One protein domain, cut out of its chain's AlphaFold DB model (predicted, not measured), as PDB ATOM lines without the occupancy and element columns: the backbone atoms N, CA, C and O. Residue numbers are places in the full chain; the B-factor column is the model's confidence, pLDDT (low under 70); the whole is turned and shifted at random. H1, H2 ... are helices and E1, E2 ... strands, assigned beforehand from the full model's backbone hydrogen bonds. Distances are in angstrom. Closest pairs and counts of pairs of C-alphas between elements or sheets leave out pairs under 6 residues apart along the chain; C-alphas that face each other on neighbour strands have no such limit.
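What this domain is: This is residues 9 to 77 of the 190 residues of a protein of Phytohabitans suffuscus (UniProt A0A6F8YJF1). Two helices, H3 and H4, fold back on each other as a helical hairpin; H2 crosses the end of it where H3 begins and H4 ends, and H1 meets H2 about at right angles. A small two-stranded hairpin, E1 and E2, reaches away from H2 and H4, with E2 near H1, and its turn at Gly 25 makes one end of the longest axis. The printed part has 69 residues, with four named helices and two named strands in the order H1, E1, E2, H2, H3, H4; the sheet, E1 - E2, is antiparallel, and the class is mostly helix. The whole is compact, with a radius of gyration of the C-alphas of 11.5 A, yet elongated in outline, with spans of 36 by 24 by 21 A.

Where its parts are: H1, residues 9 to 17, begins at C-alpha 9 (222.790, -39.750, 41.291) and is 12.6 A long from first to last C-alpha. E1 is residues 19 to 22, 9.5 A, and E2 is residues 28 to 30, 6.8 A. H2, residues 33 to 41, measures 12.1 A and begins at C-alpha 33 (229.552, -48.659, 60.241). H3, residues 46 to 56, measures 15.6 A. H4, residues 64 to 76, is the longest helix at 18.5 A and ends at C-alpha 76 (239.732, -51.542, 59.490).

How they stand to each other: H1 touches H2, with the C-alphas of Ala 17 and Ile 36 closest at 5.1 A; their lines are only just about perpendicular, at 72 degrees. H1 and H3 only just touch, with 3 pairs of C-alphas within 8 A, the closest Leu 10 and Val 56 at 7.4 A; they run opposite ways at a steep tilt of 38 degrees. E1 and E2 form an antiparallel hairpin at 146 degrees, with N 19 and O 30 at 2.9 A and N 30 and O 19 at 2.8 A, within hydrogen-bond range. The closest C-alphas of H1 and E2 are Leu 14 and Trp 29, 7.0 A apart. H2 touches H4 at residues 69 to 74 of H4 alone, the closest C-alphas being Pro 33 and Val 73 at 6.3 A; they run the same way at a steep tilt of 53 degrees. H2 and H3 are close but not clearly touching, with the C-alphas of Leu 40 and Ala 46 closest at 7.2 A. H3 and H4, a helical hairpin, touch and run opposite ways at a shallow tilt of 23 degrees, closest at the C-alphas of Ala 46 and Ala 74, 6.1 A. H4 is apart from H1, E1 and E2. In H1, H2, H3 and H4 every O i to N i+4 pair is within hydrogen-bond range.

The domain as a whole: The C-alphas farthest apart are those of Gly 25 and Arg 76, 36.2 A. The printed part has no cut. The link from H3 to H4 is short, and the other four links are tight. The mean pLDDT of the printed part is 91.9, and no printed residue is under 70.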
ATOM      1  N   ASP A   9     221.403 -39.492  40.888       85.88
ATOM      2  CA  ASP A   9     222.790 -39.750  41.291       85.88
ATOM      3  C   ASP A   9     223.002 -39.612  42.803       85.88
ATOM      4  O   ASP A   9     223.761 -40.382  43.400       85.88
ATOM      5  N   LEU A  10     222.308 -38.662  43.440       86.62
ATOM      6  CA  LEU A  10     222.316 -38.502  44.892       86.62
ATOM      7  C   LEU A  10     221.634 -39.690  45.577       86.62
ATOM      8  O   LEU A  10     222.153 -40.207  46.562       86.62
ATOM      9  N   LEU A  11     220.498 -40.144  45.046       88.75
ATOM     10  CA  LEU A  11     219.806 -41.323  45.568       88.75
ATOM     11  C   LEU A  11     220.674 -42.572  45.465       88.75
ATOM     12  O   LEU A  11     220.801 -43.293  46.448       88.75
ATOM     13  N   ALA A  12     221.339 -42.782  44.328       89.19
ATOM     14  CA  ALA A  12     222.252 -43.904  44.140       89.19
ATOM     15  C   ALA A  12     223.445 -43.859  45.112       89.19
ATOM     16  O   ALA A  12     223.830 -44.891  45.658       89.19
ATOM     17  N   LEU A  13     224.016 -42.673  45.359       90.50
ATOM     18  CA  LEU A  13     225.084 -42.482  46.346       90.50
ATOM     19  C   LEU A  13     224.617 -42.807  47.772       90.50
ATOM     20  O   LEU A  13     225.323 -43.475  48.525       90.50
ATOM     21  N   LEU A  14     223.444 -42.309  48.165       92.12
ATOM     22  CA  LEU A  14     222.928 -42.503  49.517       92.12
ATOM     23  C   LEU A  14     222.469 -43.942  49.747       92.12
ATOM     24  O   LEU A  14     222.761 -44.495  50.801       92.12
ATOM     25  N   ASP A  15     221.824 -44.574  48.769       91.38
ATOM     26  CA  ASP A  15     221.410 -45.975  48.864       91.38
ATOM     27  C   ASP A  15     222.614 -46.941  48.858       91.38
ATOM     28  O   ASP A  15     222.497 -48.050  49.380       91.38
ATOM     29  N   SER A  16     223.782 -46.538  48.333       92.88
ATOM     30  CA  SER A  16     224.989 -47.379  48.376       92.88
ATOM     31  C   SER A  16     225.765 -47.296  49.695       92.88
ATOM     32  O   SER A  16     226.458 -48.251  50.043       92.88
ATOM     33  N   ALA A  17     225.656 -46.191  50.442       94.81
ATOM     34  CA  ALA A  17     226.477 -45.932  51.632       94.81
ATOM     35  C   ALA A  17     225.695 -45.659  52.927       94.81
ATOM     36  O   ALA A  17     226.285 -45.572  54.011       94.81
ATOM     37  N   ALA A  18     224.373 -45.555  52.856       94.81
ATOM     38  CA  ALA A  18     223.505 -45.256  53.983       94.81
ATOM     39  C   ALA A  18     222.195 -46.051  53.909       94.81
ATOM     40  O   ALA A  18     221.809 -46.586  52.877       94.81
ATOM     41  N   THR A  19     221.493 -46.131  55.036       92.81
ATOM     42  CA  THR A  19     220.181 -46.786  55.114       92.81
ATOM     43  C   THR A  19     219.064 -45.745  55.108       92.81
ATOM     44  O   THR A  19     219.146 -44.811  55.910       92.81
ATOM     45  N   PRO A  20     218.020 -45.879  54.268       89.94
ATOM     46  CA  PRO A  20     216.894 -44.950  54.261       89.94
ATOM     47  C   PRO A  20     216.055 -45.105  55.539       89.94
ATOM     48  O   PRO A  20     215.676 -46.215  55.904       89.94
ATOM     49  N   GLU A  21     215.741 -43.993  56.205       88.12
ATOM     50  CA  GLU A  21     214.882 -43.952  57.402       88.12
ATOM     51  C   GLU A  21     213.509 -43.336  57.118       88.12
ATOM     52  O   GLU A  21     212.500 -43.798  57.642       88.12
ATOM     53  N   SER A  22     213.452 -42.320  56.256       84.00
ATOM     54  CA  SER A  22     212.201 -41.697  55.815       84.00
ATOM     55  C   SER A  22     212.252 -41.425  54.321       84.00
ATOM     56  O   SER A  22     213.282 -41.002  53.798       84.00
ATOM     57  N   ARG A  23     211.121 -41.645  53.643       77.44
ATOM     58  CA  ARG A  23     210.892 -41.297  52.229       77.44
ATOM     59  C   ARG A  23     209.628 -40.446  52.035       77.44
ATOM     60  O   ARG A  23     209.183 -40.243  50.910       77.44
ATOM     61  N   SER A  24     209.047 -39.930  53.122       73.56
ATOM     62  CA  SER A  24     207.839 -39.093  53.100       73.56
ATOM     63  C   SER A  24     208.139 -37.682  53.608       73.56
ATOM     64  O   SER A  24     208.629 -37.519  54.724       73.56
ATOM     65  N   GLY A  25     207.831 -36.659  52.807       75.62
ATOM     66  CA  GLY A  25     208.039 -35.245  53.150       75.62
ATOM     67  C   GLY A  25     209.505 -34.814  53.059       75.62
ATOM     68  O   GLY A  25     209.875 -34.091  52.142       75.62
ATOM     69  N   ALA A  26     210.343 -35.308  53.969       78.25
ATOM     70  CA  ALA A  26     211.792 -35.133  53.941       78.25
ATOM     71  C   ALA A  26     212.464 -36.507  53.904       78.25
ATOM     72  O   ALA A  26     212.239 -37.345  54.785       78.25
ATOM     73  N   TRP A  27     213.269 -36.755  52.870       84.94
ATOM     74  CA  TRP A  27     213.981 -38.022  52.755       84.94
ATOM     75  C   TRP A  27     215.199 -37.982  53.675       84.94
ATOM     76  O   TRP A  27     215.968 -37.022  53.657       84.94
ATOM     77  N   THR A  28     215.345 -39.002  54.515       89.12
ATOM     78  CA  THR A  28     216.429 -39.084  55.501       89.12
ATOM     79  C   THR A  28     217.132 -40.419  55.361       89.12
ATOM     80  O   THR A  28     216.481 -41.457  55.249       89.12
ATOM     81  N   TRP A  29     218.461 -40.379  55.396       91.50
ATOM     82  CA  TRP A  29     219.319 -41.553  55.421       91.50
ATOM     83  C   TRP A  29     220.210 -41.500  56.648       91.50
ATOM     84  O   TRP A  29     220.698 -40.437  57.037       91.50
ATOM     85  N   ARG A  30     220.469 -42.674  57.213       93.75
ATOM     86  CA  ARG A  30     221.403 -42.860  58.312       93.75
ATOM     87  C   ARG A  30     222.649 -43.579  57.827       93.75
ATOM     88  O   ARG A  30     222.580 -44.688  57.299       93.75
ATOM     89  N   PHE A  31     223.798 -42.959  58.066       96.06
ATOM     90  CA  PHE A  31     225.093 -43.604  57.909       96.06
ATOM     91  C   PHE A  31     225.411 -44.431  59.152       96.06
ATOM     92  O   PHE A  31     225.179 -44.004  60.284       96.06
ATOM     93  N   SER A  32     225.954 -45.622  58.942       96.50
ATOM     94  CA  SER A  32     226.368 -46.523  60.013       96.50
ATOM     95  C   SER A  32     227.650 -47.255  59.621       96.50
ATOM     96  O   SER A  32     227.957 -47.348  58.431       96.50
ATOM     97  N   PRO A  33     228.390 -47.842  60.578       97.06
ATOM     98  CA  PRO A  33     229.552 -48.659  60.241       97.06
ATOM     99  C   PRO A  33     229.226 -49.784  59.249       97.06
ATOM    100  O   PRO A  33     230.028 -50.074  58.367       97.06
ATOM    101  N   ALA A  34     228.039 -50.388  59.367       96.69
ATOM    102  CA  ALA A  34     227.587 -51.464  58.491       96.69
ATOM    103  C   ALA A  34     227.301 -50.977  57.063       96.69
ATOM    104  O   ALA A  34     227.722 -51.630  56.114       96.69
ATOM    105  N   SER A  35     226.637 -49.826  56.900       97.19
ATOM    106  CA  SER A  35     226.334 -49.282  55.570       97.19
ATOM    107  C   SER A  35     227.595 -48.802  54.848       97.19
ATOM    108  O   SER A  35     227.773 -49.105  53.674       97.19
ATOM    109  N   ILE A  36     228.518 -48.145  55.562       97.50
ATOM    110  CA  ILE A  36     229.817 -47.756  54.996       97.50
ATOM    111  C   ILE A  36     230.624 -48.994  54.612       97.50
ATOM    112  O   ILE A  36     231.190 -49.039  53.527       97.50
ATOM    113  N   ARG A  37     230.659 -50.021  55.470       95.75
ATOM    114  CA  ARG A  37     231.340 -51.276  55.142       95.75
ATOM    115  C   ARG A  37     230.750 -51.918  53.886       95.75
ATOM    116  O   ARG A  37     231.521 -52.277  53.008       95.75
ATOM    117  N   GLY A  38     229.423 -51.998  53.784       95.19
ATOM    118  CA  GLY A  38     228.744 -52.514  52.594       95.19
ATOM    119  C   GLY A  38     229.109 -51.739  51.324       95.19
ATOM    120  O   GLY A  38     229.325 -52.347  50.280       95.19
ATOM    121  N   ALA A  39     229.275 -50.416  51.420       95.81
ATOM    122  CA  ALA A  39     229.766 -49.606  50.309       95.81
ATOM    123  C   ALA A  39     231.190 -50.012  49.882       95.81
ATOM    124  O   ALA A  39     231.465 -50.142  48.690       95.81
ATOM    125  N   LEU A  40     232.092 -50.240  50.842       95.56
ATOM    126  CA  LEU A  40     233.460 -50.697  50.560       95.56
ATOM    127  C   LEU A  40     233.487 -52.132  50.003       95.56
ATOM    128  O   LEU A  40     234.261 -52.411  49.088       95.56
ATOM    129  N   ASP A  41     232.620 -53.021  50.503       93.81
ATOM    130  CA  ASP A  41     232.416 -54.381  49.972       93.81
ATOM    131  C   ASP A  41     231.952 -54.339  48.503       93.81
ATOM    132  O   ASP A  41     232.377 -55.160  47.690       93.81
ATOM    133  N   ALA A  42     231.144 -53.340  48.131       92.88
ATOM    134  CA  ALA A  42     230.714 -53.085  46.754       92.88
ATOM    135  C   ALA A  42     231.787 -52.410  45.871       92.88
ATOM    136  O   ALA A  42     231.528 -52.110  44.705       92.88
ATOM    137  N   GLY A  43     232.992 -52.177  46.402       91.88
ATOM    138  CA  GLY A  43     234.122 -51.606  45.667       91.88
ATOM    139  C   GLY A  43     234.213 -50.080  45.701       91.88
ATOM    140  O   GLY A  43     235.018 -49.511  44.965       91.88
ATOM    141  N   HIS A  44     233.428 -49.392  46.537       93.44
ATOM    142  CA  HIS A  44     233.622 -47.957  46.737       93.44
ATOM    143  C   HIS A  44     234.922 -47.667  47.498       93.44
ATOM    144  O   HIS A  44     235.336 -48.408  48.387       93.44
ATOM    145  N   ASN A  45     235.543 -46.536  47.175       93.25
ATOM    146  CA  ASN A  45     236.683 -45.993  47.901       93.25
ATOM    147  C   ASN A  45     236.196 -44.985  48.953       93.25
ATOM    148  O   ASN A  45     235.347 -44.144  48.661       93.25
ATOM    149  N   ALA A  46     236.749 -45.043  50.163       94.38
ATOM    150  CA  ALA A  46     236.382 -44.164  51.271       94.38
ATOM    151  C   ALA A  46     236.643 -42.678  50.972       94.38
ATOM    152  O   ALA A  46     235.792 -41.838  51.268       94.38
ATOM    153  N   THR A  47     237.780 -42.360  50.342       94.25
ATOM    154  CA  THR A  47     238.127 -40.980  49.963       94.25
ATOM    155  C   THR A  47     237.139 -40.433  48.940       94.25
ATOM    156  O   THR A  47     236.617 -39.331  49.111       94.25
ATOM    157  N   ASP A  48     236.826 -41.225  47.913       93.94
ATOM    158  CA  ASP A  48     235.887 -40.826  46.860       93.94
ATOM    159  C   ASP A  48     234.461 -40.720  47.403       93.94
ATOM    160  O   ASP A  48     233.720 -39.808  47.044       93.94
ATOM    161  N   LEU A  49     234.076 -41.619  48.314       94.25
ATOM    162  CA  LEU A  49     232.786 -41.571  48.989       94.25
ATOM    163  C   LEU A  49     232.636 -40.274  49.790       94.25
ATOM    164  O   LEU A  49     231.628 -39.582  49.650       94.25
ATOM    165  N   LEU A  50     233.645 -39.911  50.586       94.75
ATOM    166  CA  LEU A  50     233.642 -38.665  51.348       94.75
ATOM    167  C   LEU A  50     233.626 -37.435  50.428       94.75
ATOM    168  O   LEU A  50     232.878 -36.492  50.690       94.75
ATOM    169  N   ALA A  51     234.399 -37.449  49.339       94.12
ATOM    170  CA  ALA A  51     234.424 -36.366  48.358       94.12
ATOM    171  C   ALA A  51     233.048 -36.159  47.709       94.12
ATOM    172  O   ALA A  51     232.527 -35.044  47.720       94.12
ATOM    173  N   ARG A  52     232.409 -37.239  47.245       93.19
ATOM    174  CA  ARG A  52     231.065 -37.195  46.646       93.19
ATOM    175  C   ARG A  52     230.000 -36.728  47.634       93.19
ATOM    176  O   ARG A  52     229.134 -35.946  47.264       93.19
ATOM    177  N   ILE A  53     230.064 -37.168  48.895       92.81
ATOM    178  CA  ILE A  53     229.154 -36.686  49.949       92.81
ATOM    179  C   ILE A  53     229.377 -35.189  50.213       92.81
ATOM    180  O   ILE A  53     228.416 -34.456  50.432       92.81
ATOM    181  N   THR A  54     230.627 -34.726  50.183       93.12
ATOM    182  CA  THR A  54     230.972 -33.312  50.384       93.12
ATOM    183  C   THR A  54     230.454 -32.438  49.246       93.12
ATOM    184  O   THR A  54     229.911 -31.370  49.508       93.12
ATOM    185  N   GLU A  55     230.573 -32.902  48.003       92.19
ATOM    186  CA  GLU A  55     230.108 -32.195  46.806       92.19
ATOM    187  C   GLU A  55     228.592 -31.951  46.820       92.19
ATOM    188  O   GLU A  55     228.134 -30.860  46.488       92.19
ATOM    189  N   VAL A  56     227.810 -32.945  47.253       89.38
ATOM    190  CA  VAL A  56     226.343 -32.836  47.318       89.38
ATOM    191  C   VAL A  56     225.838 -32.175  48.603       89.38
ATOM    192  O   VAL A  56     224.659 -31.832  48.698       89.38
ATOM    193  N   ALA A  57     226.692 -32.016  49.617       87.88
ATOM    194  CA  ALA A  57     226.310 -31.387  50.871       87.88
ATOM    195  C   ALA A  57     226.147 -29.873  50.695       87.88
ATOM    196  O   ALA A  57     227.038 -29.180  50.205       87.88
ATOM    197  N   GLU A  58     225.029 -29.331  51.178       85.25
ATOM    198  CA  GLU A  58     224.822 -27.884  51.246       85.25
ATOM    199  C   GLU A  58     225.988 -27.182  51.965       85.25
ATOM    200  O   GLU A  58     226.350 -27.511  53.098       85.25
ATOM    201  N   GLY A  59     226.594 -26.210  51.278       83.81
ATOM    202  CA  GLY A  59     227.750 -25.464  51.771       83.81
ATOM    203  C   GLY A  59     229.076 -26.230  51.744       83.81
ATOM    204  O   GLY A  59     230.047 -25.729  52.312       83.81
ATOM    205  N   GLY A  60     229.131 -27.417  51.126       85.62
ATOM    206  CA  GLY A  60     230.354 -28.209  50.966       85.62
ATOM    207  C   GLY A  60     230.945 -28.702  52.286       85.62
ATOM    208  O   GLY A  60     232.153 -28.903  52.390       85.62
ATOM    209  N   ARG A  61     230.124 -28.821  53.338       87.69
ATOM    210  CA  ARG A  61     230.574 -29.201  54.683       87.69
ATOM    211  C   ARG A  61     229.880 -30.470  55.151       87.69
ATOM    212  O   ARG A  61     228.659 -30.516  55.274       87.69
ATOM    213  N   VAL A  62     230.685 -31.476  55.479       91.62
ATOM    214  CA  VAL A  62     230.233 -32.747  56.054       91.62
ATOM    215  C   VAL A  62     230.475 -32.742  57.569       91.62
ATOM    216  O   VAL A  62     231.520 -32.257  58.007       91.62
ATOM    217  N   PRO A  63     229.549 -33.264  58.400       93.50
ATOM    218  CA  PRO A  63     229.772 -33.368  59.838       93.50
ATOM    219  C   PRO A  63     231.027 -34.182  60.167       93.50
ATOM    220  O   PRO A  63     231.216 -35.278  59.635       93.50
ATOM    221  N   GLN A  64     231.836 -33.698  61.113       94.19
ATOM    222  CA  GLN A  64     233.073 -34.370  61.536       94.19
ATOM    223  C   GLN A  64     232.840 -35.828  61.963       94.19
ATOM    224  O   GLN A  64     233.672 -36.695  61.709       94.19
ATOM    225  N   THR A  65     231.690 -36.118  62.578       95.69
ATOM    226  CA  THR A  65     231.297 -37.476  62.974       95.69
ATOM    227  C   THR A  65     231.217 -38.433  61.784       95.69
ATOM    228  O   THR A  65     231.618 -39.586  61.909       95.69
ATOM    229  N   LEU A  66     230.730 -37.970  60.626       95.31
ATOM    230  CA  LEU A  66     230.640 -38.798  59.424       95.31
ATOM    231  C   LEU A  66     232.020 -39.017  58.796       95.31
ATOM    232  O   LEU A  66     232.328 -40.139  58.407       95.31
ATOM    233  N   VAL A  67     232.864 -37.980  58.766       96.69
ATOM    234  CA  VAL A  67     234.263 -38.106  58.321       96.69
ATOM    235  C   VAL A  67     234.982 -39.174  59.142       96.69
ATOM    236  O   VAL A  67     235.523 -40.129  58.591       96.69
ATOM    237  N   TYR A  68     234.889 -39.072  60.470       96.88
ATOM    238  CA  TYR A  68     235.501 -40.039  61.373       96.88
ATOM    239  C   TYR A  68     234.952 -41.454  61.174       96.88
ATOM    240  O   TYR A  68     235.728 -42.401  61.126       96.88
ATOM    241  N   LEU A  69     233.631 -41.610  61.024       97.31
ATOM    242  CA  LEU A  69     233.008 -42.908  60.761       97.31
ATOM    243  C   LEU A  69     233.573 -43.564  59.493       97.31
ATOM    244  O   LEU A  69     233.912 -44.748  59.517       97.31
ATOM    245  N   ILE A  70     233.662 -42.807  58.397       96.69
ATOM    246  CA  ILE A  70     234.164 -43.306  57.114       96.69
ATOM    247  C   ILE A  70     235.634 -43.708  57.243       96.69
ATOM    248  O   ILE A  70     235.984 -44.840  56.902       96.69
ATOM    249  N   ASP A  71     236.471 -42.836  57.806       96.88
ATOM    250  CA  ASP A  71     237.898 -43.102  58.000       96.88
ATOM    251  C   ASP A  71     238.144 -44.314  58.905       96.88
ATOM    252  O   ASP A  71     239.017 -45.142  58.642       96.88
ATOM    253  N   ASP A  72     237.379 -44.443  59.984       96.50
ATOM    254  CA  ASP A  72     237.519 -45.516  60.961       96.50
ATOM    255  C   ASP A  72     237.114 -46.882  60.378       96.50
ATOM    256  O   ASP A  72     237.790 -47.894  60.596       96.50
ATOM    257  N   VAL A  73     236.051 -46.926  59.567       97.44
ATOM    258  CA  VAL A  73     235.681 -48.137  58.819       97.44
ATOM    259  C   VAL A  73     236.734 -48.457  57.759       97.44
ATOM    260  O   VAL A  73     237.194 -49.598  57.711       97.44
ATOM    261  N   ALA A  74     237.176 -47.470  56.977       95.69
ATOM    262  CA  ALA A  74     238.189 -47.649  55.938       95.69
ATOM    263  C   ALA A  74     239.512 -48.190  56.498       95.69
ATOM    264  O   ALA A  74     240.092 -49.118  55.944       95.69
ATOM    265  N   ARG A  75     239.956 -47.682  57.654       94.88
ATOM    266  CA  ARG A  75     241.176 -48.144  58.340       94.88
ATOM    267  C   ARG A  75     241.122 -49.605  58.773       94.88
ATOM    268  O   ARG A  75     242.180 -50.222  58.912       94.88
ATOM    269  N   ARG A  76     239.934 -50.140  59.078       94.12
ATOM    270  CA  ARG A  76     239.732 -51.542  59.490       94.12
ATOM    271  C   ARG A  76     239.404 -52.461  58.319       94.12
ATOM    272  O   ARG A  76     239.677 -53.659  58.401       94.12
ATOM    273  N   TYR A  77     238.809 -51.916  57.267       94.44
ATOM    274  CA  TYR A  77     238.430 -52.653  56.076       94.44
ATOM    275  C   TYR A  77     239.661 -53.247  55.378       94.44
ATOM    276  O   TYR A  77     240.720 -52.627  55.325       94.44
TER     277      TYR A  77